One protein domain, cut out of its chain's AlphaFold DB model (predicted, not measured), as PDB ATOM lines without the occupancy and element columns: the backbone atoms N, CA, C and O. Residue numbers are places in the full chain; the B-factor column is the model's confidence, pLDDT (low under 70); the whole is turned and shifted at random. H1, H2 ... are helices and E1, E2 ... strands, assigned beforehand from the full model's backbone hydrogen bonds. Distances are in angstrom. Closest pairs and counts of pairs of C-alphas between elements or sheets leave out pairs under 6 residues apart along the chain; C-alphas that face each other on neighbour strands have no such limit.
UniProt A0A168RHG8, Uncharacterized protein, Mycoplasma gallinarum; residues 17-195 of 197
ATOM      1  N   ALA A  17     -32.694  -0.583  -9.687       43.16
ATOM      2  CA  ALA A  17     -32.890   0.489 -10.673       43.16
ATOM      3  C   ALA A  17     -34.245   1.191 -10.460       43.16
ATOM      4  O   ALA A  17     -34.296   2.412 -10.390       43.16
ATOM      5  N   ASN A  18     -35.298   0.420 -10.159       44.59
ATOM      6  CA  ASN A  18     -36.607   0.954  -9.766       44.59
ATOM      7  C   ASN A  18     -36.600   1.730  -8.436       44.59
ATOM      8  O   ASN A  18     -37.377   2.664  -8.274       44.59
ATOM      9  N   LYS A  19     -35.771   1.361  -7.449       45.38
ATOM     10  CA  LYS A  19     -35.677   2.092  -6.167       45.38
ATOM     11  C   LYS A  19     -34.808   3.347  -6.269       45.38
ATOM     12  O   LYS A  19     -35.087   4.317  -5.578       45.38
ATOM     13  N   THR A  20     -33.763   3.326  -7.091       46.44
ATOM     14  CA  THR A  20     -32.829   4.443  -7.266       46.44
ATOM     15  C   THR A  20     -33.325   5.461  -8.293       46.44
ATOM     16  O   THR A  20     -33.200   6.654  -8.032       46.44
ATOM     17  N   GLY A  21     -33.960   5.016  -9.383       56.19
ATOM     18  CA  GLY A  21     -34.717   5.878 -10.302       56.19
ATOM     19  C   GLY A  21     -35.760   6.690  -9.537       56.19
ATOM     20  O   GLY A  21     -35.713   7.915  -9.553       56.19
ATOM     21  N   LYS A  22     -36.518   6.027  -8.648       64.94
ATOM     22  CA  LYS A  22     -37.416   6.705  -7.700       64.94
ATOM     23  C   LYS A  22     -36.727   7.752  -6.824       64.94
ATOM     24  O   LYS A  22     -37.364   8.744  -6.506       64.94
ATOM     25  N   ILE A  23     -35.471   7.573  -6.404       69.62
ATOM     26  CA  ILE A  23     -34.754   8.583  -5.597       69.62
ATOM     27  C   ILE A  23     -34.399   9.803  -6.454       69.62
ATOM     28  O   ILE A  23     -34.579  10.922  -5.985       69.62
ATOM     29  N   GLY A  24     -33.917   9.598  -7.683       73.88
ATOM     30  CA  GLY A  24     -33.618  10.684  -8.619       73.88
ATOM     31  C   GLY A  24     -34.873  11.461  -9.022       73.88
ATOM     32  O   GLY A  24     -34.900  12.683  -8.909       73.88
ATOM     33  N   GLU A  25     -35.939  10.747  -9.380       77.75
ATOM     34  CA  GLU A  25     -37.258  11.321  -9.659       77.75
ATOM     35  C   GLU A  25     -37.821  12.050  -8.430       77.75
ATOM     36  O   GLU A  25     -38.266  13.185  -8.547       77.75
ATOM     37  N   THR A  26     -37.755  11.465  -7.226       83.88
ATOM     38  CA  THR A  26     -38.238  12.134  -5.997       83.88
ATOM     39  C   THR A  26     -37.414  13.380  -5.686       83.88
ATOM     40  O   THR A  26     -37.974  14.400  -5.295       83.88
ATOM     41  N   PHE A  27     -36.097  13.336  -5.898       87.06
ATOM     42  CA  PHE A  27     -35.240  14.505  -5.748       87.06
ATOM     43  C   PHE A  27     -35.650  15.621  -6.712       87.06
ATOM     44  O   PHE A  27     -35.855  16.753  -6.278       87.06
ATOM     45  N   ILE A  28     -35.817  15.308  -7.998       88.88
ATOM     46  CA  ILE A  28     -36.250  16.288  -9.000       88.88
ATOM     47  C   ILE A  28     -37.639  16.817  -8.654       88.88
ATOM     48  O   ILE A  28     -37.831  18.027  -8.665       88.88
ATOM     49  N   LYS A  29     -38.571  15.947  -8.258       90.38
ATOM     50  CA  LYS A  29     -39.910  16.335  -7.812       90.38
ATOM     51  C   LYS A  29     -39.862  17.327  -6.649       90.38
ATOM     52  O   LYS A  29     -40.466  18.384  -6.751       90.38
ATOM     53  N   GLU A  30     -39.099  17.038  -5.592       94.00
ATOM     54  CA  GLU A  30     -38.946  17.958  -4.453       94.00
ATOM     55  C   GLU A  30     -38.360  19.312  -4.887       94.00
ATOM     56  O   GLU A  30     -38.764  20.356  -4.374       94.00
ATOM     57  N   ILE A  31     -37.424  19.318  -5.844       94.88
ATOM     58  CA  ILE A  31     -36.899  20.563  -6.412       94.88
ATOM     59  C   ILE A  31     -37.987  21.318  -7.183       94.88
ATOM     60  O   ILE A  31     -38.144  22.515  -6.952       94.88
ATOM     61  N   LEU A  32     -38.758  20.656  -8.048       93.06
ATOM     62  CA  LEU A  32     -39.870  21.285  -8.771       93.06
ATOM     63  C   LEU A  32     -40.918  21.859  -7.803       93.06
ATOM     64  O   LEU A  32     -41.346  22.997  -7.990       93.06
ATOM     65  N   ASP A  33     -41.229  21.143  -6.720       94.69
ATOM     66  CA  ASP A  33     -42.144  21.597  -5.668       94.69
ATOM     67  C   ASP A  33     -41.620  22.873  -4.973       94.69
ATOM     68  O   ASP A  33     -42.370  23.833  -4.777       94.69
ATOM     69  N   ILE A  34     -40.318  22.946  -4.648       96.38
ATOM     70  CA  ILE A  34     -39.697  24.164  -4.083       96.38
ATOM     71  C   ILE A  34     -39.753  25.334  -5.077       96.38
ATOM     72  O   ILE A  34     -39.984  26.486  -4.682       96.38
ATOM     73  N   LEU A  35     -39.544  25.046  -6.364       93.06
ATOM     74  CA  LEU A  35     -39.621  26.025  -7.447       93.06
ATOM     75  C   LEU A  35     -41.065  26.427  -7.784       93.06
ATOM     76  O   LEU A  35     -41.247  27.395  -8.518       93.06
ATOM     77  N   LYS A  36     -42.066  25.736  -7.217       91.75
ATOM     78  CA  LYS A  36     -43.493  25.882  -7.543       91.75
ATOM     79  C   LYS A  36     -43.776  25.656  -9.031       91.75
ATOM     80  O   LYS A  36     -44.593  26.351  -9.626       91.75
ATOM     81  N   ILE A  37     -43.070  24.699  -9.624       90.12
ATOM     82  CA  ILE A  37     -43.260  24.292 -11.012       90.12
ATOM     83  C   ILE A  37     -44.167  23.063 -11.016       90.12
ATOM     84  O   ILE A  37     -43.813  22.022 -10.466       90.12
ATOM     85  N   GLU A  38     -45.331  23.184 -11.643       90.56
ATOM     86  CA  GLU A  38     -46.308  22.102 -11.711       90.56
ATOM     87  C   GLU A  38     -45.905  21.018 -12.725       90.56
ATOM     88  O   GLU A  38     -45.467  21.313 -13.840       90.56
ATOM     89  N   ASN A  39     -46.097  19.750 -12.341       90.50
ATOM     90  CA  ASN A  39     -46.010  18.612 -13.250       90.50
ATOM     91  C   ASN A  39     -47.395  18.290 -13.833       90.50
ATOM     92  O   ASN A  39     -48.246  17.727 -13.148       90.50
ATOM     93  N   CYS A  40     -47.585  18.575 -15.115       91.19
ATOM     94  CA  CYS A  40     -48.845  18.400 -15.838       91.19
ATOM     95  C   CYS A  40     -48.922  17.086 -16.639       91.19
ATOM     96  O   CYS A  40     -49.690  16.973 -17.592       91.19
ATOM     97  N   ILE A  41     -48.131  16.069 -16.274       88.56
ATOM     98  CA  ILE A  41     -48.047  14.799 -17.016       88.56
ATOM     99  C   ILE A  41     -49.405  14.110 -17.231       88.56
ATOM    100  O   ILE A  41     -49.632  13.520 -18.290       88.56
ATOM    101  N   GLU A  42     -50.324  14.216 -16.268       88.69
ATOM    102  CA  GLU A  42     -51.655  13.605 -16.363       88.69
ATOM    103  C   GLU A  42     -52.512  14.229 -17.478       88.69
ATOM    104  O   GLU A  42     -53.345  13.529 -18.048       88.69
ATOM    105  N   GLU A  43     -52.265  15.483 -17.876       89.44
ATOM    106  CA  GLU A  43     -52.976  16.129 -18.994       89.44
ATOM    107  C   GLU A  43     -52.699  15.457 -20.347       89.44
ATOM    108  O   GLU A  43     -53.499  15.554 -21.276       89.44
ATOM    109  N   LEU A  44     -51.544  14.797 -20.476       87.31
ATOM    110  CA  LEU A  44     -51.050  14.232 -21.734       87.31
ATOM    111  C   LEU A  44     -50.947  12.703 -21.702       87.31
ATOM    112  O   LEU A  44     -50.424  12.097 -22.639       87.31
ATOM    113  N   LYS A  45     -51.457  12.066 -20.644       84.56
ATOM    114  CA  LYS A  45     -51.297  10.632 -20.376       84.56
ATOM    115  C   LYS A  45     -51.680   9.739 -21.553       84.56
ATOM    116  O   LYS A  45     -50.934   8.819 -21.884       84.56
ATOM    117  N   ASP A  46     -52.789  10.051 -22.217       83.12
ATOM    118  CA  ASP A  46     -53.290   9.259 -23.342       83.12
ATOM    119  C   ASP A  46     -52.397   9.379 -24.587       83.12
ATOM    120  O   ASP A  46     -52.246   8.410 -25.335       83.12
ATOM    121  N   LYS A  47     -51.721  10.523 -24.772       81.94
ATOM    122  CA  LYS A  47     -50.795  10.754 -25.893       81.94
ATOM    123  C   LYS A  47     -49.497   9.954 -25.755       81.94
ATOM    124  O   LYS A  47     -48.899   9.553 -26.751       81.94
ATOM    125  N   PHE A  48     -49.064   9.664 -24.528       78.44
ATOM    126  CA  PHE A  48     -47.835   8.903 -24.269       78.44
ATOM    127  C   PHE A  48     -47.941   7.405 -24.586       78.44
ATOM    128  O   PHE A  48     -46.932   6.699 -24.577       78.44
ATOM    129  N   SER A  49     -49.135   6.915 -24.908       69.88
ATOM    130  CA  SER A  49     -49.384   5.548 -25.370       69.88
ATOM    131  C   SER A  49     -49.935   5.558 -26.796       69.88
ATOM    132  O   SER A  49     -51.131   5.373 -27.009       69.88
ATOM    133  N   THR A  50     -49.058   5.755 -27.783       58.78
ATOM    134  CA  THR A  50     -49.460   5.849 -29.196       58.78
ATOM    135  C   THR A  50     -49.360   4.486 -29.904       58.78
ATOM    136  O   THR A  50     -48.383   3.744 -29.768       58.78
ATOM    137  N   ARG A  51     -50.395   4.120 -30.674       56.19
ATOM    138  CA  ARG A  51     -50.356   2.984 -31.616       56.19
ATOM    139  C   ARG A  51     -49.770   3.473 -32.939       56.19
ATOM    140  O   ARG A  51     -50.289   4.434 -33.489       56.19
ATOM    141  N   ILE A  52     -48.743   2.802 -33.460       56.62
ATOM    142  CA  ILE A  52     -48.276   3.040 -34.832       56.62
ATOM    143  C   ILE A  52     -48.993   2.032 -35.735       56.62
ATOM    144  O   ILE A  52     -48.789   0.819 -35.611       56.62
ATOM    145  N   GLU A  53     -49.877   2.536 -36.596       48.16
ATOM    146  CA  GLU A  53     -50.794   1.727 -37.414       48.16
ATOM    147  C   GLU A  53     -50.070   0.830 -38.427       48.16
ATOM    148  O   GLU A  53     -50.538  -0.273 -38.694       48.16
ATOM    149  N   GLU A  54     -48.881   1.221 -38.897       47.66
ATOM    150  CA  GLU A  54     -48.143   0.484 -39.934       47.66
ATOM    151  C   GLU A  54     -47.712  -0.938 -39.543       47.66
ATOM    152  O   GLU A  54     -47.347  -1.713 -40.416       47.66
ATOM    153  N   ASN A  55     -47.757  -1.325 -38.260       54.91
ATOM    154  CA  ASN A  55     -47.350  -2.672 -37.832       54.91
ATOM    155  C   ASN A  55     -48.106  -3.217 -36.604       54.91
ATOM    156  O   ASN A  55     -47.621  -4.144 -35.953       54.91
ATOM    157  N   ASN A  56     -49.248  -2.630 -36.218       57.44
ATOM    158  CA  ASN A  56     -49.944  -2.942 -34.951       57.44
ATOM    159  C   ASN A  56     -49.049  -2.860 -33.690       57.44
ATOM    160  O   ASN A  56     -49.409  -3.362 -32.619       57.44
ATOM    161  N   LYS A  57     -47.881  -2.212 -33.778       57.16
ATOM    162  CA  LYS A  57     -46.958  -2.064 -32.654       57.16
ATOM    163  C   LYS A  57     -47.388  -0.866 -31.812       57.16
ATOM    164  O   LYS A  57     -47.520   0.256 -32.298       57.16
ATOM    165  N   LYS A  58     -47.607  -1.113 -30.521       62.25
ATOM    166  CA  LYS A  58     -47.781  -0.063 -29.513       62.25
ATOM    167  C   LYS A  58     -46.407   0.358 -29.030       62.25
ATOM    168  O   LYS A  58     -45.702  -0.465 -28.450       62.25
ATOM    169  N   ILE A  59     -46.055   1.620 -29.241       64.69
ATOM    170  CA  ILE A  59     -44.889   2.213 -28.592       64.69
ATOM    171  C   ILE A  59     -45.419   3.065 -27.448       64.69
ATOM    172  O   ILE A  59     -46.302   3.902 -27.626       64.69
ATOM    173  N   LYS A  60     -44.915   2.797 -26.246       71.12
ATOM    174  CA  LYS A  60     -45.237   3.575 -25.060       71.12
ATOM    175  C   LYS A  60     -43.941   4.121 -24.499       71.12
ATOM    176  O   LYS A  60     -43.069   3.350 -24.113       71.12
ATOM    177  N   HIS A  61     -43.863   5.439 -24.423       74.88
ATOM    178  CA  HIS A  61     -42.820   6.144 -23.699       74.88
ATOM    179  C   HIS A  61     -43.481   7.253 -22.892       74.88
ATOM    180  O   HIS A  61     -44.253   8.046 -23.433       74.88
ATOM    181  N   THR A  62     -43.238   7.252 -21.586       77.94
ATOM    182  CA  THR A  62     -43.823   8.199 -20.637       77.94
ATOM    183  C   THR A  62     -42.679   9.022 -20.054       77.94
ATOM    184  O   THR A  62     -41.730   8.412 -19.566       77.94
ATOM    185  N   PRO A  63     -42.736  10.362 -20.132       82.56
ATOM    186  CA  PRO A  63     -41.715  11.214 -19.533       82.56
ATOM    187  C   PRO A  63     -41.745  11.132 -18.011       82.56
ATOM    188  O   PRO A  63     -42.755  10.737 -17.434       82.56
ATOM    189  N   ASP A  64     -40.685  11.607 -17.362       83.06
ATOM    190  CA  ASP A  64     -40.675  11.716 -15.899       83.06
ATOM    191  C   ASP A  64     -41.514  12.910 -15.428       83.06
ATOM    192  O   ASP A  64     -42.338  12.788 -14.518       83.06
ATOM    193  N   PHE A  65     -41.349  14.068 -16.078       88.62
ATOM    194  CA  PHE A  65     -42.149  15.261 -15.793       88.62
ATOM    195  C   PHE A  65     -42.497  16.033 -17.064       88.62
ATOM    196  O   PHE A  65     -41.745  16.056 -18.041       88.62
ATOM    197  N   VAL A  66     -43.637  16.718 -17.026       90.88
ATOM    198  CA  VAL A  66     -44.112  17.609 -18.086       90.88
ATOM    199  C   VAL A  66     -44.431  18.957 -17.463       90.88
ATOM    200  O   VAL A  66     -45.165  19.029 -16.483       90.88
ATOM    201  N   ILE A  67     -43.913  20.031 -18.045       90.31
ATOM    202  CA  ILE A  67     -44.147  21.401 -17.586       90.31
ATOM    203  C   ILE A  67     -44.795  22.187 -18.720       90.31
ATOM    204  O   ILE A  67     -44.364  22.087 -19.871       90.31
ATOM    205  N   ARG A  68     -45.809  23.000 -18.410       88.31
ATOM    206  CA  ARG A  68     -46.377  23.946 -19.376       88.31
ATOM    207  C   ARG A  68     -45.380  25.071 -19.650       88.31
ATOM    208  O   ARG A  68     -44.989  25.807 -18.750       88.31
ATOM    209  N   ASN A  69     -45.020  25.242 -20.916       81.62
ATOM    210  CA  ASN A  69     -44.148  26.323 -21.382       81.62
ATOM    211  C   ASN A  69     -44.909  27.660 -21.554       81.62
ATOM    212  O   ASN A  69     -44.324  28.676 -21.920       81.62
ATOM    213  N   SER A  70     -46.231  27.667 -21.329       65.94
ATOM    214  CA  SER A  70     -47.098  28.841 -21.505       65.94
ATOM    215  C   SER A  70     -46.987  29.872 -20.379       65.94
ATOM    216  O   SER A  70     -47.250  31.049 -20.610       65.94
ATOM    217  N   GLU A  71     -46.595  29.447 -19.177       62.31
ATOM    218  CA  GLU A  71     -46.482  30.313 -17.989       62.31
ATOM    219  C   GLU A  71     -45.025  30.564 -17.579       62.31
ATOM    220  O   GLU A  71     -44.704  31.589 -16.984       62.31
ATOM    221  N   ILE A  72     -44.141  29.638 -17.947       60.72
ATOM    222  CA  ILE A  72     -42.751  29.535 -17.517       60.72
ATOM    223  C   ILE A  72     -41.911  29.412 -18.795       60.72
ATOM    224  O   ILE A  72     -42.029  28.413 -19.500       60.72
ATOM    225  N   GLY A  73     -41.096  30.416 -19.145       58.03
ATOM    226  CA  GLY A  73     -40.137  30.291 -20.257       58.03
ATOM    227  C   GLY A  73     -40.682  30.530 -21.675       58.03
ATOM    228  O   GLY A  73     -40.050  30.105 -22.648       58.03
ATOM    229  N   LYS A  74     -41.792  31.275 -21.830       61.00
ATOM    230  CA  LYS A  74     -42.379  31.642 -23.144       61.00
ATOM    231  C   LYS A  74     -41.372  32.240 -24.144       61.00
ATOM    232  O   LYS A  74     -41.578  32.159 -25.355       61.00
ATOM    233  N   ASN A  75     -40.281  32.823 -23.644       62.22
ATOM    234  CA  ASN A  75     -39.219  33.438 -24.442       62.22
ATOM    235  C   ASN A  75     -38.129  32.452 -24.898       62.22
ATOM    236  O   ASN A  75     -37.364  32.767 -25.806       62.22
ATOM    237  N   ILE A  76     -38.028  31.279 -24.274       67.69
ATOM    238  CA  ILE A  76     -36.873  30.380 -24.417       67.69
ATOM    239  C   ILE A  76     -37.152  29.300 -25.460       67.69
ATOM    240  O   ILE A  76     -36.301  29.012 -26.301       67.69
ATOM    241  N   PHE A  77     -38.366  28.745 -25.466       78.12
ATOM    242  CA  PHE A  77     -38.784  27.741 -26.445       78.12
ATOM    243  C   PHE A  77     -40.007  28.225 -27.219       78.12
ATOM    244  O   PHE A  77     -41.137  27.794 -26.993       78.12
ATOM    245  N   TYR A  78     -39.773  29.155 -28.145       72.81
ATOM    246  CA  TYR A  78     -40.828  29.742 -28.967       72.81
ATOM    247  C   TYR A  78     -41.650  28.665 -29.698       72.81
ATOM    248  O   TYR A  78     -41.090  27.720 -30.260       72.81
ATOM    249  N   LYS A  79     -42.982  28.827 -29.707       80.38
ATOM    250  CA  LYS A  79     -43.968  27.904 -30.319       80.38
ATOM    251  C   LYS A  79     -44.026  26.497 -29.710       80.38
ATOM    252  O   LYS A  79     -44.605  25.598 -30.320       80.38
ATOM    253  N   LYS A  80     -43.451  26.286 -28.526       87.19
ATOM    254  CA  LYS A  80     -43.563  25.025 -27.786       87.19
ATOM    255  C   LYS A  80     -44.562  25.180 -26.653       87.19
ATOM    256  O   LYS A  80     -44.532  26.179 -25.944       87.19
ATOM    257  N   GLU A  81     -45.446  24.203 -26.512       88.38
ATOM    258  CA  GLU A  81     -46.489  24.193 -25.482       88.38
ATOM    259  C   GLU A  81     -45.977  23.567 -24.186       88.38
ATOM    260  O   GLU A  81     -46.325  24.025 -23.100       88.38
ATOM    261  N   TYR A  82     -45.099  22.565 -24.298       90.06
ATOM    262  CA  TYR A  82     -44.606  21.796 -23.162       90.06
ATOM    263  C   TYR A  82     -43.081  21.681 -23.142       90.06
ATOM    264  O   TYR A  82     -42.427  21.538 -24.180       90.06
ATOM    265  N   LEU A  83     -42.517  21.667 -21.939       90.00
ATOM    266  CA  LEU A  83     -41.164  21.201 -21.674       90.00
ATOM    267  C   LEU A  83     -41.245  19.824 -21.038       90.00
ATOM    268  O   LEU A  83     -41.920  19.627 -20.030       90.00
ATOM    269  N   ILE A  84     -40.564  18.867 -21.650       88.56
ATOM    270  CA  ILE A  84     -40.470  17.509 -21.141       88.56
ATOM    271  C   ILE A  84     -39.173  17.398 -20.357       88.56
ATOM    272  O   ILE A  84     -38.100  17.589 -20.934       88.56
ATOM    273  N   LEU A  85     -39.272  17.097 -19.063       87.38
ATOM    274  CA  LEU A  85     -38.104  16.795 -18.253       87.38
ATOM    275  C   LEU A  85     -37.861  15.297 -18.265       87.38
ATOM    276  O   LEU A  85     -38.715  14.509 -17.858       87.38
ATOM    277  N   GLU A  86     -36.666  14.930 -18.692       81.06
ATOM    278  CA  GLU A  86     -36.175  13.567 -18.588       81.06
ATOM    279  C   GLU A  86     -35.092  13.534 -17.513       81.06
ATOM    280  O   GLU A  86     -34.027  14.149 -17.654       81.06
ATOM    281  N   SER A  87     -35.385  12.826 -16.431       72.50
ATOM    282  CA  SER A  87     -34.421  12.453 -15.417       72.50
ATOM    283  C   SER A  87     -33.634  11.249 -15.914       72.50
ATOM    284  O   SER A  87     -34.174  10.180 -16.185       72.50
ATOM    285  N   LYS A  88     -32.327  11.416 -16.103       67.06
ATOM    286  CA  LYS A  88     -31.507  10.338 -16.662       67.06
ATOM    287  C   LYS A  88     -30.680   9.696 -15.565       67.06
ATOM    288  O   LYS A  88     -29.826  10.339 -14.947       67.06
ATOM    289  N   TYR A  89     -30.970   8.420 -15.311       56.28
ATOM    290  CA  TYR A  89     -30.198   7.562 -14.425       56.28
ATOM    291  C   TYR A  89     -29.309   6.614 -15.230       56.28
ATOM    292  O   TYR A  89     -29.743   6.007 -16.206       56.28
ATOM    293  N   LYS A  90     -28.074   6.428 -14.749       47.00
ATOM    294  CA  LYS A  90     -27.077   5.522 -15.321       47.00
ATOM    295  C   LYS A  90     -27.664   4.122 -15.536       47.00
ATOM    296  O   LYS A  90     -27.867   3.373 -14.583       47.00
ATOM    297  N   GLN A  91     -27.830   3.728 -16.793       46.62
ATOM    298  CA  GLN A  91     -27.939   2.314 -17.126       46.62
ATOM    299  C   GLN A  91     -26.505   1.759 -17.098       46.62
ATOM    300  O   GLN A  91     -25.654   2.138 -17.899       46.62
ATOM    301  N   THR A  92     -26.176   0.969 -16.075       41.69
ATOM    302  CA  THR A  92     -24.806   0.468 -15.843       41.69
ATOM    303  C   THR A  92     -24.475  -0.766 -16.676       41.69
ATOM    304  O   THR A  92     -23.305  -1.066 -16.898       41.69
ATOM    305  N   GLU A  93     -25.497  -1.455 -17.175       42.16
ATOM    306  CA  GLU A  93     -25.410  -2.709 -17.922       42.16
ATOM    307  C   GLU A  93     -26.154  -2.568 -19.258       42.16
ATOM    308  O   GLU A  93     -27.013  -1.699 -19.393       42.16
ATOM    309  N   GLY A  94     -25.794  -3.389 -20.245       53.62
ATOM    310  CA  GLY A  94     -26.228  -3.245 -21.640       53.62
ATOM    311  C   GLY A  94     -25.113  -2.722 -22.548       53.62
ATOM    312  O   GLY A  94     -24.066  -2.250 -22.080       53.62
ATOM    313  N   SER A  95     -25.334  -2.842 -23.852       57.84
ATOM    314  CA  SER A  95     -24.483  -2.245 -24.879       57.84
ATOM    315  C   SER A  95     -24.423  -0.727 -24.710       57.84
ATOM    316  O   SER A  95     -25.339  -0.109 -24.162       57.84
ATOM    317  N   ASP A  96     -23.350  -0.102 -25.193       56.97
ATOM    318  CA  ASP A  96     -23.241   1.359 -25.150       56.97
ATOM    319  C   ASP A  96     -24.435   2.018 -25.849       56.97
ATOM    320  O   ASP A  96     -24.961   3.005 -25.348       56.97
ATOM    321  N   TRP A  97     -24.946   1.406 -26.921       55.22
ATOM    322  CA  TRP A  97     -26.148   1.860 -27.615       55.22
ATOM    323  C   TRP A  97     -27.409   1.838 -26.741       55.22
ATOM    324  O   TRP A  97     -28.105   2.845 -26.673       55.22
ATOM    325  N   GLU A  98     -27.688   0.743 -26.030       56.09
ATOM    326  CA  GLU A  98     -28.850   0.658 -25.124       56.09
ATOM    327  C   GLU A  98     -28.751   1.691 -23.998       56.09
ATOM    328  O   GLU A  98     -29.731   2.360 -23.661       56.09
ATOM    329  N   LYS A  99     -27.538   1.886 -23.466       59.16
ATOM    330  CA  LYS A  99     -27.270   2.915 -22.458       59.16
ATOM    331  C   LYS A  99     -27.538   4.311 -23.016       59.16
ATOM    332  O   LYS A  99     -28.116   5.136 -22.314       59.16
ATOM    333  N   ILE A 100     -27.154   4.576 -24.262       58.91
ATOM    334  CA  ILE A 100     -27.377   5.857 -24.945       58.91
ATOM    335  C   ILE A 100     -28.855   6.075 -25.254       58.91
ATOM    336  O   ILE A 100     -29.363   7.159 -24.997       58.91
ATOM    337  N   GLU A 101     -29.562   5.075 -25.768       59.81
ATOM    338  CA  GLU A 101     -30.986   5.181 -26.090       59.81
ATOM    339  C   GLU A 101     -31.816   5.466 -24.830       59.81
ATOM    340  O   GLU A 101     -32.631   6.387 -24.808       59.81
ATOM    341  N   SER A 102     -31.537   4.744 -23.747       58.62
ATOM    342  CA  SER A 102     -32.212   4.916 -22.459       58.62
ATOM    343  C   SER A 102     -31.906   6.268 -21.799       58.62
ATOM    344  O   SER A 102     -32.794   6.929 -21.246       58.62
ATOM    345  N   ASN A 103     -30.653   6.730 -21.894       57.31
ATOM    346  CA  ASN A 103     -30.233   7.981 -21.266       57.31
ATOM    347  C   ASN A 103     -30.451   9.218 -22.138       57.31
ATOM    348  O   ASN A 103     -30.535  10.311 -21.597       57.31
ATOM    349  N   PHE A 104     -30.524   9.097 -23.459       61.69
ATOM    350  CA  PHE A 104     -30.377  10.242 -24.364       61.69
ATOM    351  C   PHE A 104     -31.114  10.085 -25.700       61.69
ATOM    352  O   PHE A 104     -30.909  10.911 -26.593       61.69
ATOM    353  N   GLY A 105     -31.936   9.041 -25.844       62.03
ATOM    354  CA  GLY A 105     -32.548   8.625 -27.100       62.03
ATOM    355  C   GLY A 105     -33.517   9.629 -27.723       62.03
ATOM    356  O   GLY A 105     -33.545  10.821 -27.415       62.03
ATOM    357  N   TYR A 106     -34.333   9.121 -28.645       65.75
ATOM    358  CA  TYR A 106     -35.197   9.861 -29.569       65.75
ATOM    359  C   TYR A 106     -36.378  10.612 -28.914       65.75
ATOM    360  O   TYR A 106     -37.434  10.725 -29.525       65.75
ATOM    361  N   HIS A 107     -36.240  11.143 -27.697       78.19
ATOM    362  CA  HIS A 107     -37.314  11.780 -26.929       78.19
ATOM    363  C   HIS A 107     -37.997  12.910 -27.698       78.19
ATOM    364  O   HIS A 107     -39.214  12.883 -27.862       78.19
ATOM    365  N   GLU A 108     -37.237  13.864 -28.252       78.88
ATOM    366  CA  GLU A 108     -37.842  14.935 -29.056       78.88
ATOM    367  C   GLU A 108     -38.563  14.377 -30.289       78.88
ATOM    368  O   GLU A 108     -39.645  14.864 -30.621       78.88
ATOM    369  N   PHE A 109     -38.004  13.348 -30.936       81.38
ATOM    370  CA  PHE A 109     -38.640  12.714 -32.085       81.38
ATOM    371  C   PHE A 109     -39.940  12.010 -31.690       81.38
ATOM    372  O   PHE A 109     -40.962  12.257 -32.321       81.38
ATOM    373  N   TYR A 110     -39.923  11.193 -30.635       83.38
ATOM    374  CA  TYR A 110     -41.096  10.491 -30.133       83.38
ATOM    375  C   TYR A 110     -42.189  11.482 -29.731       83.38
ATOM    376  O   TYR A 110     -43.308  11.388 -30.226       83.38
ATOM    377  N   TYR A 111     -41.872  12.475 -28.896       86.38
ATOM    378  CA  TYR A 111     -42.884  13.406 -28.402       86.38
ATOM    379  C   TYR A 111     -43.471  14.281 -29.508       86.38
ATOM    380  O   TYR A 111     -44.688  14.429 -29.564       86.38
ATOM    381  N   ASN A 112     -42.643  14.827 -30.405       86.25
ATOM    382  CA  ASN A 112     -43.144  15.724 -31.449       86.25
ATOM    383  C   ASN A 112     -43.758  14.965 -32.636       86.25
ATOM    384  O   ASN A 112     -44.793  15.390 -33.131       86.25
ATOM    385  N   ASN A 113     -43.150  13.864 -33.098       84.44
ATOM    386  CA  ASN A 113     -43.556  13.203 -34.350       84.44
ATOM    387  C   ASN A 113     -44.479  12.003 -34.134       84.44
ATOM    388  O   ASN A 113     -45.311  11.733 -34.993       84.44
ATOM    389  N   ILE A 114     -44.344  11.281 -33.016       83.31
ATOM    390  CA  ILE A 114     -45.172  10.099 -32.736       83.31
ATOM    391  C   ILE A 114     -46.356  10.477 -31.842       83.31
ATOM    392  O   ILE A 114     -47.500  10.268 -32.224       83.31
ATOM    393  N   ALA A 115     -46.099  11.086 -30.680       85.38
ATOM    394  CA  ALA A 115     -47.144  11.477 -29.730       85.38
ATOM    395  C   ALA A 115     -47.852  12.801 -30.097       85.38
ATOM    396  O   ALA A 115     -48.829  13.174 -29.445       85.38
ATOM    397  N   ASN A 116     -47.362  13.513 -31.121       87.25
ATOM    398  CA  ASN A 116     -47.881  14.802 -31.591       87.25
ATOM    399  C   ASN A 116     -48.077  15.834 -30.458       87.25
ATOM    400  O   ASN A 116     -49.153  16.410 -30.257       87.25
ATOM    401  N   ILE A 117     -47.025  16.024 -29.664       89.06
ATOM    402  CA  ILE A 117     -46.953  16.991 -28.568       89.06
ATOM    403  C   ILE A 117     -45.976  18.087 -28.986       89.06
ATOM    404  O   ILE A 117     -44.802  17.809 -29.236       89.06
ATOM    405  N   SER A 118     -46.433  19.342 -29.030       90.00
ATOM    406  CA  SER A 118     -45.549  20.478 -29.306       90.00
ATOM    407  C   SER A 118     -44.623  20.718 -28.115       90.00
ATOM    408  O   SER A 118     -44.957  21.449 -27.181       90.00
ATOM    409  N   SER A 119     -43.454  20.078 -28.126       88.38
ATOM    410  CA  SER A 119     -42.574  20.077 -26.962       88.38
ATOM    411  C   SER A 119     -41.094  20.250 -27.269       88.38
ATOM    412  O   SER A 119     -40.629  20.110 -28.411       88.38
ATOM    413  N   LYS A 120     -40.350  20.573 -26.210       88.25
ATOM    414  CA  LYS A 120     -38.891  20.484 -26.154       88.25
ATOM    415  C   LYS A 120     -38.446  19.674 -24.951       88.25
ATOM    416  O   LYS A 120     -39.065  19.744 -23.894       88.25
ATOM    417  N   THR A 121     -37.369  18.912 -25.118       86.25
ATOM    418  CA  THR A 121     -36.816  18.095 -24.036       86.25
ATOM    419  C   THR A 121     -35.722  18.871 -23.308       86.25
ATOM    420  O   THR A 121     -34.799  19.404 -23.930       86.25
ATOM    421  N   VAL A 122     -35.829  18.910 -21.983       87.00
ATOM    422  CA  VAL A 122     -34.806  19.385 -21.051       87.00
ATOM    423  C   VAL A 122     -34.335  18.180 -20.249       87.00
ATOM    424  O   VAL A 122     -35.139  17.399 -19.741       87.00
ATOM    425  N   VAL A 123     -33.024  18.000 -20.151       84.50
ATOM    426  CA  VAL A 123     -32.436  16.826 -19.507       84.50
ATOM    427  C   VAL A 123     -31.884  17.210 -18.146       84.50
ATOM    428  O   VAL A 123     -31.066  18.123 -18.031       84.50
ATOM    429  N   ILE A 124     -32.329  16.494 -17.114       84.00
ATOM    430  CA  ILE A 124     -31.865  16.670 -15.742       84.00
ATOM    431  C   ILE A 124     -31.108  15.415 -15.326       84.00
ATOM    432  O   ILE A 124     -31.631  14.303 -15.306       84.00
ATOM    433  N   LEU A 125     -29.844  15.599 -14.977       79.44
ATOM    434  CA  LEU A 125     -28.972  14.552 -14.479       79.44
ATOM    435  C   LEU A 125     -28.902  14.653 -12.968       79.44
ATOM    436  O   LEU A 125     -28.757  15.736 -12.403       79.44
ATOM    437  N   THR A 126     -28.931  13.513 -12.296       73.06
ATOM    438  CA  THR A 126     -28.775  13.459 -10.844       73.06
ATOM    439  C   THR A 126     -27.356  13.021 -10.469       73.06
ATOM    440  O   THR A 126     -27.197  12.086  -9.692       73.06
ATOM    441  N   GLY A 127     -26.315  13.692 -10.995       61.66
ATOM    442  CA  GLY A 127     -24.936  13.587 -10.487       61.66
ATOM    443  C   GLY A 127     -23.954  12.751 -11.293       61.66
ATOM    444  O   GLY A 127     -23.212  11.984 -10.681       61.66
ATOM    445  N   PHE A 128     -23.928  12.882 -12.621       62.97
ATOM    446  CA  PHE A 128     -23.201  11.936 -13.482       62.97
ATOM    447  C   PHE A 128     -22.461  12.554 -14.672       62.97
ATOM    448  O   PHE A 128     -21.769  11.825 -15.383       62.97
ATOM    449  N   TRP A 129     -22.556  13.865 -14.914       69.12
ATOM    450  CA  TRP A 129     -22.050  14.453 -16.158       69.12
ATOM    451  C   TRP A 129     -20.551  14.233 -16.359       69.12
ATOM    452  O   TRP A 129     -20.133  13.807 -17.430       69.12
ATOM    453  N   SER A 130     -19.735  14.468 -15.328       67.62
ATOM    454  CA  SER A 130     -18.280  14.307 -15.427       67.62
ATOM    455  C   SER A 130     -17.855  12.856 -15.658       67.62
ATOM    456  O   SER A 130     -16.887  12.609 -16.370       67.62
ATOM    457  N   GLU A 131     -18.575  11.890 -15.084       65.62
ATOM    458  CA  GLU A 131     -18.290  10.468 -15.301       65.62
ATOM    459  C   GLU A 131     -18.705  10.017 -16.699       65.62
ATOM    460  O   GLU A 131     -17.960   9.298 -17.364       65.62
ATOM    461  N   LEU A 132     -19.872  10.468 -17.162       67.06
ATOM    462  CA  LEU A 132     -20.346  10.200 -18.515       67.06
ATOM    463  C   LEU A 132     -19.430  10.846 -19.554       67.06
ATOM    464  O   LEU A 132     -19.080  10.207 -20.537       67.06
ATOM    465  N   GLN A 133     -18.966  12.073 -19.317       72.00
ATOM    466  CA  GLN A 133     -18.022  12.744 -20.207       72.00
ATOM    467  C   GLN A 133     -16.667  12.037 -20.251       72.00
ATOM    468  O   GLN A 133     -16.061  12.001 -21.313       72.00
ATOM    469  N   ASN A 134     -16.202  11.452 -19.145       72.88
ATOM    470  CA  ASN A 134     -14.945  10.708 -19.138       72.88
ATOM    471  C   ASN A 134     -15.057   9.364 -19.879       72.88
ATOM    472  O   ASN A 134     -14.199   9.028 -20.688       72.88
ATOM    473  N   ASN A 135     -16.126   8.604 -19.621       67.12
ATOM    474  CA  ASN A 135     -16.283   7.250 -20.162       67.12
ATOM    475  C   ASN A 135     -16.877   7.228 -21.581       67.12
ATOM    476  O   ASN A 135     -16.624   6.299 -22.340       67.12
ATOM    477  N   TYR A 136     -17.658   8.249 -21.943       71.69
ATOM    478  CA  TYR A 136     -18.474   8.302 -23.159       71.69
ATOM    479  C   TYR A 136     -18.340   9.654 -23.877       71.69
ATOM    480  O   TYR A 136     -19.322  10.212 -24.363       71.69
ATOM    481  N   TRP A 137     -17.125  10.211 -23.943       72.81
ATOM    482  CA  TRP A 137     -16.884  11.584 -24.409       72.81
ATOM    483  C   TRP A 137     -17.489  11.896 -25.788       72.81
ATOM    484  O   TRP A 137     -18.138  12.929 -25.933       72.81
ATOM    485  N   VAL A 138     -17.348  10.995 -26.772       71.19
ATOM    486  CA  VAL A 138     -17.901  11.170 -28.133       71.19
ATOM    487  C   VAL A 138     -19.413  11.362 -28.080       71.19
ATOM    488  O   VAL A 138     -19.966  12.247 -28.730       71.19
ATOM    489  N   PHE A 139     -20.086  10.555 -27.262       69.00
ATOM    490  CA  PHE A 139     -21.534  10.603 -27.104       69.00
ATOM    491  C   PHE A 139     -21.979  11.862 -26.373       69.00
ATOM    492  O   PHE A 139     -22.969  12.475 -26.758       69.00
ATOM    493  N   MET A 140     -21.222  12.295 -25.366       74.12
ATOM    494  CA  MET A 140     -21.511  13.539 -24.658       74.12
ATOM    495  C   MET A 140     -21.322  14.767 -25.554       74.12
ATOM    496  O   MET A 140     -22.106  15.708 -25.458       74.12
ATOM    497  N   GLU A 141     -20.338  14.758 -26.456       75.31
ATOM    498  CA  GLU A 141     -20.173  15.800 -27.478       75.31
ATOM    499  C   GLU A 141     -21.336  15.801 -28.481       75.31
ATOM    500  O   GLU A 141     -21.946  16.844 -28.724       75.31
ATOM    501  N   TYR A 142     -21.729  14.633 -28.995       74.56
ATOM    502  CA  TYR A 142     -22.918  14.501 -29.843       74.56
ATOM    503  C   TYR A 142     -24.190  15.012 -29.145       74.56
ATOM    504  O   TYR A 142     -24.971  15.773 -29.718       74.56
ATOM    505  N   PHE A 143     -24.369  14.662 -27.876       71.69
ATOM    506  CA  PHE A 143     -25.520  15.067 -27.082       71.69
ATOM    507  C   PHE A 143     -25.553  16.578 -26.821       71.69
ATOM    508  O   PHE A 143     -26.597  17.211 -26.998       71.69
ATOM    509  N   LYS A 144     -24.405  17.187 -26.486       75.56
ATOM    510  CA  LYS A 144     -24.266  18.651 -26.415       75.56
ATOM    511  C   LYS A 144     -24.618  19.311 -27.747       75.56
ATOM    512  O   LYS A 144     -25.220  20.378 -27.721       75.56
ATOM    513  N   ASN A 145     -24.295  18.694 -28.881       74.62
ATOM    514  CA  ASN A 145     -24.642  19.239 -30.194       74.62
ATOM    515  C   ASN A 145     -26.152  19.174 -30.481       74.62
ATOM    516  O   ASN A 145     -26.702  20.128 -31.026       74.62
ATOM    517  N   ILE A 146     -26.845  18.103 -30.076       72.12
ATOM    518  CA  ILE A 146     -28.299  17.961 -30.298       72.12
ATOM    519  C   ILE A 146     -29.118  18.820 -29.334       72.12
ATOM    520  O   ILE A 146     -30.018  19.566 -29.739       72.12
ATOM    521  N   TYR A 147     -28.832  18.703 -28.040       69.94
ATOM    522  CA  TYR A 147     -29.623  19.349 -26.998       69.94
ATOM    523  C   TYR A 147     -29.061  20.728 -26.628       69.94
ATOM    524  O   TYR A 147     -29.785  21.572 -26.118       69.94
ATOM    525  N   GLY A 148     -27.821  21.066 -26.961       72.06
ATOM    526  CA  GLY A 148     -27.214  22.317 -26.507       72.06
ATOM    527  C   GLY A 148     -26.961  22.305 -24.995       72.06
ATOM    528  O   GLY A 148     -27.768  21.832 -24.193       72.06
ATOM    529  N   SER A 149     -25.838  22.876 -24.568       68.00
ATOM    530  CA  SER A 149     -25.451  22.922 -23.148       68.00
ATOM    531  C   SER A 149     -26.490  23.601 -22.240       68.00
ATOM    532  O   SER A 149     -26.580  23.296 -21.052       68.00
ATOM    533  N   TYR A 150     -27.315  24.495 -22.787       73.38
ATOM    534  CA  TYR A 150     -28.327  25.232 -22.032       73.38
ATOM    535  C   TYR A 150     -29.568  24.400 -21.648       73.38
ATOM    536  O   TYR A 150     -30.321  24.847 -20.788       73.38
ATOM    537  N   ARG A 151     -29.772  23.203 -22.227       80.94
ATOM    538  CA  ARG A 151     -30.913  22.303 -21.931       80.94
ATOM    539  C   ARG A 151     -30.565  21.109 -21.045       80.94
ATOM    540  O   ARG A 151     -31.422  20.268 -20.802       80.94
ATOM    541  N   ILE A 152     -29.322  21.005 -20.594       83.75
ATOM    542  CA  ILE A 152     -28.836  19.852 -19.835       83.75
ATOM    543  C   ILE A 152     -28.360  20.347 -18.484       83.75
ATOM    544  O   ILE A 152     -27.498  21.214 -18.475       83.75
ATOM    545  N   PHE A 153     -28.870  19.816 -17.375       87.00
ATOM    546  CA  PHE A 153     -28.573  20.295 -16.019       87.00
ATOM    547  C   PHE A 153     -28.113  19.156 -15.117       87.00
ATOM    548  O   PHE A 153     -28.834  18.173 -14.974       87.00
ATOM    549  N   ASP A 154     -26.953  19.284 -14.466       85.12
ATOM    550  CA  ASP A 154     -26.473  18.265 -13.520       85.12
ATOM    551  C   ASP A 154     -26.760  18.643 -12.061       85.12
ATOM    552  O   ASP A 154     -25.923  19.200 -11.345       85.12
ATOM    553  N   PHE A 155     -27.960  18.296 -11.596       87.62
ATOM    554  CA  PHE A 155     -28.414  18.576 -10.235       87.62
ATOM    555  C   PHE A 155     -27.571  17.866  -9.176       87.62
ATOM    556  O   PHE A 155     -27.431  18.378  -8.066       87.62
ATOM    557  N   GLY A 156     -26.984  16.707  -9.479       79.25
ATOM    558  CA  GLY A 156     -26.151  16.008  -8.501       79.25
ATOM    559  C   GLY A 156     -24.733  16.574  -8.390       79.25
ATOM    560  O   GLY A 156     -24.057  16.306  -7.395       79.25
ATOM    561  N   TYR A 157     -24.285  17.390  -9.351       81.19
ATOM    562  CA  TYR A 157     -22.974  18.038  -9.290       81.19
ATOM    563  C   TYR A 157     -22.947  19.216  -8.306       81.19
ATOM    564  O   TYR A 157     -22.052  19.312  -7.457       81.19
ATOM    565  N   SER A 158     -23.915  20.132  -8.410       85.94
ATOM    566  CA  SER A 158     -23.960  21.350  -7.594       85.94
ATOM    567  C   SER A 158     -25.349  21.984  -7.577       85.94
ATOM    568  O   SER A 158     -26.038  22.004  -8.592       85.94
ATOM    569  N   THR A 159     -25.703  22.641  -6.469       91.88
ATOM    570  CA  THR A 159     -26.885  23.519  -6.386       91.88
ATOM    571  C   THR A 159     -26.873  24.644  -7.425       91.88
ATOM    572  O   THR A 159     -27.935  25.104  -7.832       91.88
ATOM    573  N   LYS A 160     -25.697  25.044  -7.935       92.75
ATOM    574  CA  LYS A 160     -25.585  26.022  -9.031       92.75
ATOM    575  C   LYS A 160     -26.299  25.574 -10.309       92.75
ATOM    576  O   LYS A 160     -26.859  26.415 -11.000       92.75
ATOM    577  N   GLU A 161     -26.318  24.274 -10.602       91.38
ATOM    578  CA  GLU A 161     -27.022  23.732 -11.770       91.38
ATOM    579  C   GLU A 161     -28.541  23.775 -11.585       91.38
ATOM    580  O   GLU A 161     -29.269  24.048 -12.537       91.38
ATOM    581  N   ILE A 162     -29.018  23.613 -10.348       94.00
ATOM    582  CA  ILE A 162     -30.432  23.804 -10.000       94.00
ATOM    583  C   ILE A 162     -30.820  25.277 -10.153       94.00
ATOM    584  O   ILE A 162     -31.869  25.587 -10.707       94.00
ATOM    585  N   PHE A 163     -29.959  26.204  -9.726       94.75
ATOM    586  CA  PHE A 163     -30.200  27.637  -9.917       94.75
ATOM    587  C   PHE A 163     -30.170  28.034 -11.394       94.75
ATOM    588  O   PHE A 163     -30.980  28.850 -11.826       94.75
ATOM    589  N   ARG A 164     -29.282  27.427 -12.189       92.19
ATOM    590  CA  ARG A 164     -29.255  27.621 -13.642       92.19
ATOM    591  C   ARG A 164     -30.541  27.116 -14.293       92.19
ATOM    592  O   ARG A 164     -31.061  27.794 -15.174       92.19
ATOM    593  N   PHE A 165     -31.066  25.974 -13.844       91.94
ATOM    594  CA  PHE A 165     -32.368  25.474 -14.278       91.94
ATOM    595  C   PHE A 165     -33.497  26.422 -13.874       91.94
ATOM    596  O   PHE A 165     -34.283  26.805 -14.728       91.94
ATOM    597  N   ALA A 166     -33.543  26.888 -12.624       91.25
ATOM    598  CA  ALA A 166     -34.543  27.860 -12.180       91.25
ATOM    599  C   ALA A 166     -34.518  29.146 -13.024       91.25
ATOM    600  O   ALA A 166     -35.571  29.641 -13.411       91.25
ATOM    601  N   ASN A 167     -33.326  29.634 -13.381       89.00
ATOM    602  CA  ASN A 167     -33.171  30.780 -14.275       89.00
ATOM    603  C   ASN A 167     -33.640  30.481 -15.708       89.00
ATOM    604  O   ASN A 167     -34.275  31.332 -16.322       89.00
ATOM    605  N   LEU A 168     -33.369  29.278 -16.237       87.62
ATOM    606  CA  LEU A 168     -33.969  28.828 -17.501       87.62
ATOM    607  C   LEU A 168     -35.499  28.800 -17.392       87.62
ATOM    608  O   LEU A 168     -36.187  29.126 -18.339       87.62
ATOM    609  N   MET A 169     -36.054  28.453 -16.240       86.19
ATOM    610  CA  MET A 169     -37.499  28.470 -16.028       86.19
ATOM    611  C   MET A 169     -38.022  29.876 -15.662       86.19
ATOM    612  O   MET A 169     -39.154  30.001 -15.225       86.19
ATOM    613  N   GLU A 170     -37.229  30.947 -15.800       86.25
ATOM    614  CA  GLU A 170     -37.606  32.320 -15.401       86.25
ATOM    615  C   GLU A 170     -38.142  32.418 -13.947       86.25
ATOM    616  O   GLU A 170     -38.905  33.320 -13.596       86.25
ATOM    617  N   VAL A 171     -37.727  31.499 -13.064       87.81
ATOM    618  CA  VAL A 171     -38.130  31.474 -11.653       87.81
ATOM    619  C   VAL A 171     -37.213  32.384 -10.840       87.81
ATOM    620  O   VAL A 171     -36.038  32.086 -10.617       87.81
ATOM    621  N   ASN A 172     -37.775  33.476 -10.320       88.62
ATOM    622  CA  ASN A 172     -37.081  34.370  -9.394       88.62
ATOM    623  C   ASN A 172     -36.987  33.737  -7.999       88.62
ATOM    624  O   ASN A 172     -37.938  33.757  -7.218       88.62
ATOM    625  N   LEU A 173     -35.820  33.172  -7.683       92.06
ATOM    626  CA  LEU A 173     -35.584  32.489  -6.413       92.06
ATOM    627  C   LEU A 173     -35.481  33.463  -5.237       92.06
ATOM    628  O   LEU A 173     -34.551  34.270  -5.158       92.06
ATOM    629  N   THR A 174     -36.369  33.288  -4.263       95.69
ATOM    630  CA  THR A 174     -36.225  33.883  -2.926       95.69
ATOM    631  C   THR A 174     -35.085  33.220  -2.147       95.69
ATOM    632  O   THR A 174     -34.716  32.076  -2.422       95.69
ATOM    633  N   ASP A 175     -34.543  33.898  -1.134       96.38
ATOM    634  CA  ASP A 175     -33.463  33.324  -0.317       96.38
ATOM    635  C   ASP A 175     -33.914  32.067   0.443       96.38
ATOM    636  O   ASP A 175     -33.192  31.073   0.457       96.38
ATOM    637  N   ASN A 176     -35.162  32.044   0.921       96.88
ATOM    638  CA  ASN A 176     -35.785  30.853   1.510       96.88
ATOM    639  C   ASN A 176     -35.835  29.665   0.523       96.88
ATOM    640  O   ASN A 176     -35.572  28.526   0.893       96.88
ATOM    641  N   GLN A 177     -36.139  29.901  -0.761       96.56
ATOM    642  CA  GLN A 177     -36.093  28.827  -1.765       96.56
ATOM    643  C   GLN A 177     -34.664  28.336  -2.016       96.56
ATOM    644  O   GLN A 177     -34.459  27.130  -2.143       96.56
ATOM    645  N   LYS A 178     -33.669  29.233  -2.067       97.38
ATOM    646  CA  LYS A 178     -32.256  28.841  -2.233       97.38
ATOM    647  C   LYS A 178     -31.764  27.989  -1.062       97.38
ATOM    648  O   LYS A 178     -31.035  27.018  -1.285       97.38
ATOM    649  N   GLU A 179     -32.171  28.337   0.157       97.56
ATOM    650  CA  GLU A 179     -31.879  27.570   1.368       97.56
ATOM    651  C   GLU A 179     -32.493  26.170   1.280       97.56
ATOM    652  O   GLU A 179     -31.751  25.188   1.298       97.56
ATOM    653  N   LYS A 180     -33.801  26.066   1.006       97.94
ATOM    654  CA  LYS A 180     -34.489  24.775   0.823       97.94
ATOM    655  C   LYS A 180     -33.882  23.913  -0.283       97.94
ATOM    656  O   LYS A 180     -33.698  22.715  -0.095       97.94
ATOM    657  N   ILE A 181     -33.525  24.502  -1.427       96.81
ATOM    658  CA  ILE A 181     -32.827  23.783  -2.509       96.81
ATOM    659  C   ILE A 181     -31.504  23.210  -1.996       96.81
ATOM    660  O   ILE A 181     -31.157  22.071  -2.306       96.81
ATOM    661  N   THR A 182     -30.760  23.991  -1.211       95.81
ATOM    662  CA  THR A 182     -29.478  23.559  -0.650       95.81
ATOM    663  C   THR A 182     -29.666  22.432   0.361       95.81
ATOM    664  O   THR A 182     -28.949  21.434   0.282       95.81
ATOM    665  N   GLU A 183     -30.646  22.537   1.257       95.75
ATOM    666  CA  GLU A 183     -30.999  21.487   2.217       95.75
ATOM    667  C   GLU A 183     -31.407  20.188   1.517       95.75
ATOM    668  O   GLU A 183     -30.838  19.128   1.799       95.75
ATOM    669  N   THR A 184     -32.325  20.269   0.547       93.44
ATOM    670  CA  THR A 184     -32.758  19.124  -0.261       93.44
ATOM    671  C   THR A 184     -31.571  18.504  -0.990       93.44
ATOM    672  O   THR A 184     -31.358  17.293  -0.917       93.44
ATOM    673  N   TRP A 185     -30.720  19.314  -1.620       91.88
ATOM    674  CA  TRP A 185     -29.518  18.811  -2.281       91.88
ATOM    675  C   TRP A 185     -28.578  18.078  -1.311       91.88
ATOM    676  O   TRP A 185     -28.102  16.984  -1.622       91.88
ATOM    677  N   GLN A 186     -28.344  18.622  -0.111       88.81
ATOM    678  CA  GLN A 186     -27.507  17.973   0.907       88.81
ATOM    679  C   GLN A 186     -28.133  16.678   1.438       88.81
ATOM    680  O   GLN A 186     -27.416  15.687   1.609       88.81
ATOM    681  N   LYS A 187     -29.456  16.645   1.650       87.81
ATOM    682  CA  LYS A 187     -30.211  15.436   2.021       87.81
ATOM    683  C   LYS A 187     -29.926  14.313   1.026       87.81
ATOM    684  O   LYS A 187     -29.450  13.249   1.426       87.81
ATOM    685  N   TYR A 188     -30.134  14.559  -0.267       82.38
ATOM    686  CA  TYR A 188     -29.914  13.543  -1.299       82.38
ATOM    687  C   TYR A 188     -28.432  13.186  -1.460       82.38
ATOM    688  O   TYR A 188     -28.091  12.007  -1.595       82.38
ATOM    689  N   LYS A 189     -27.528  14.162  -1.316       78.94
ATOM    690  CA  LYS A 189     -26.079  13.922  -1.313       78.94
ATOM    691  C   LYS A 189     -25.623  13.007  -0.180       78.94
ATOM    692  O   LYS A 189     -24.762  12.154  -0.388       78.94
ATOM    693  N   ASN A 190     -26.188  13.157   1.013       76.75
ATOM    694  CA  ASN A 190     -25.837  12.333   2.169       76.75
ATOM    695  C   ASN A 190     -26.469  10.938   2.102       76.75
ATOM    696  O   ASN A 190     -25.822   9.962   2.485       76.75
ATOM    697  N   LEU A 191     -27.678  10.810   1.543       69.94
ATOM    698  CA  LEU A 191     -28.291   9.506   1.261       69.94
ATOM    699  C   LEU A 191     -27.435   8.659   0.309       69.94
ATOM    700  O   LEU A 191     -27.341   7.445   0.490       69.94
ATOM    701  N   ALA A 192     -26.766   9.294  -0.657       58.94
ATOM    702  CA  ALA A 192     -25.805   8.626  -1.531       58.94
ATOM    703  C   ALA A 192     -24.514   8.182  -0.810       58.94
ATOM    704  O   ALA A 192     -23.878   7.218  -1.232       58.94
ATOM    705  N   LYS A 193     -24.126   8.857   0.282       56.38
ATOM    706  CA  LYS A 193     -22.917   8.539   1.064       56.38
ATOM    707  C   LYS A 193     -23.144   7.470   2.135       56.38
ATOM    708  O   LYS A 193     -22.286   6.618   2.328       56.38
ATOM    709  N   ASN A 194     -24.283   7.485   2.828       44.75
ATOM    710  CA  ASN A 194     -24.537   6.595   3.972       44.75
ATOM    711  C   ASN A 194     -24.771   5.122   3.601       44.75
ATOM    712  O   ASN A 194     -24.802   4.285   4.492       44.75
ATOM    713  N   LYS A 195     -24.901   4.783   2.312       47.31
ATOM    714  CA  LYS A 195     -24.927   3.384   1.842       47.31
ATOM    715  C   LYS A 195     -23.543   2.827   1.473       47.31
ATOM    716  O   LYS A 195     -23.466   1.776   0.847       47.31
TER     717      LYS A 195
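What this domain is: This is residues 17 to 195 of the 197 residues of an uncharacterized protein of Mycoplasma gallinarum (UniProt A0A168RHG8). A strongly twisted sheet of E3, E4, E5 and E6 forms the core, with H1 and H7 over one face and H2 and H4 over the other; the long helix H8 packs on H1 and H7 beyond the sheet, side by side with H1. The small hairpin of E1 and E2 lies far out at the other end of the longest axis. The printed part has 179 residues, with eight named helices and six named strands in the order H1 H2 E1 E2 E3 E4 H3 H4 E5 H5 H6 E6 H7 H8, a mixed class. It is compact, with a radius of gyration of the C-alphas of 16.5 A and spans of 52 by 38 by 30 A.

How they stand to each other: The mixed sheet runs E3, residues 65 to 68, E4, 82 to 88, E5, 119 to 125, and E6, 152 to 154. E3 and E4 form an antiparallel hairpin, N 67 and O 83 being 2.8 A apart. E4 and E5 are parallel, with N 84 and O 120 at 2.8 A, as are E5 and E6, with N 125 and O 153 at 2.8 A, each within hydrogen-bond range. H1, residues 17 to 35, is on the sheet at a height of 9.3 A; its closest C-alphas to E4 are Glu 25 and Ser 87, 6.5 A. H7, residues 159 to 168, is on the same face, over E6, with closest C-alphas Phe 153 and Glu 161, 5.7 A. H8, residues 175 to 195, touches residues 27 to 35 of H1, closest C-alphas Ile 34 and Gln 177, 6.3 A, at a shallow tilt of 13 degrees, opposite ways. With residues 181 to 185 it touches H7, closest C-alphas Thr 159 and Thr 182, 6.3 A. On the opposite face are H4, residues 107 to 114, and H2, residues 41 to 44; the C-alphas of Glu 108 and Thr 121 in E5 are H4's closest, 6.0 A. H3, residues 96 to 104, and H6, residues 137 to 147, only graze the sheet; H5, residues 129 to 135, is only just not on it, with 4 pairs within 10 A. E1, residues 49 to 52, and E2, residues 57 to 60, form a hairpin, N 52 and O 57 being 3.1 A apart. E4, H3 H4, E5 and E5, H5 H6, E6 are strand-helix-strand units, parallel neighbour strands joined through helices, with right-handed crossovers. Every O i to N i+4 pair is within hydrogen-bond range in H1, H3, H4, H5, H6 and H7, and 16 of 17 in H8; H2 is too short for one.

Where its parts are: H1 begins at C-alpha 17 (-32.890, 0.489, -10.673) and is 26.6 A long. H8, 31.2 A, ends at C-alpha 195 (-24.927, 3.384, 1.842). E4 measures 18.6 A and E5 19.3 A.

The domain as a whole: The C-alphas farthest apart, of Asn 55 and Asp 175, are 53.8 A apart. The printed part has no cut; the link E3 to E4, residues 69 to 81, is long. Mean pLDDT of the printed part is 76.6, with 59 residues under 70, among them 49 to 59 and 88 to 106.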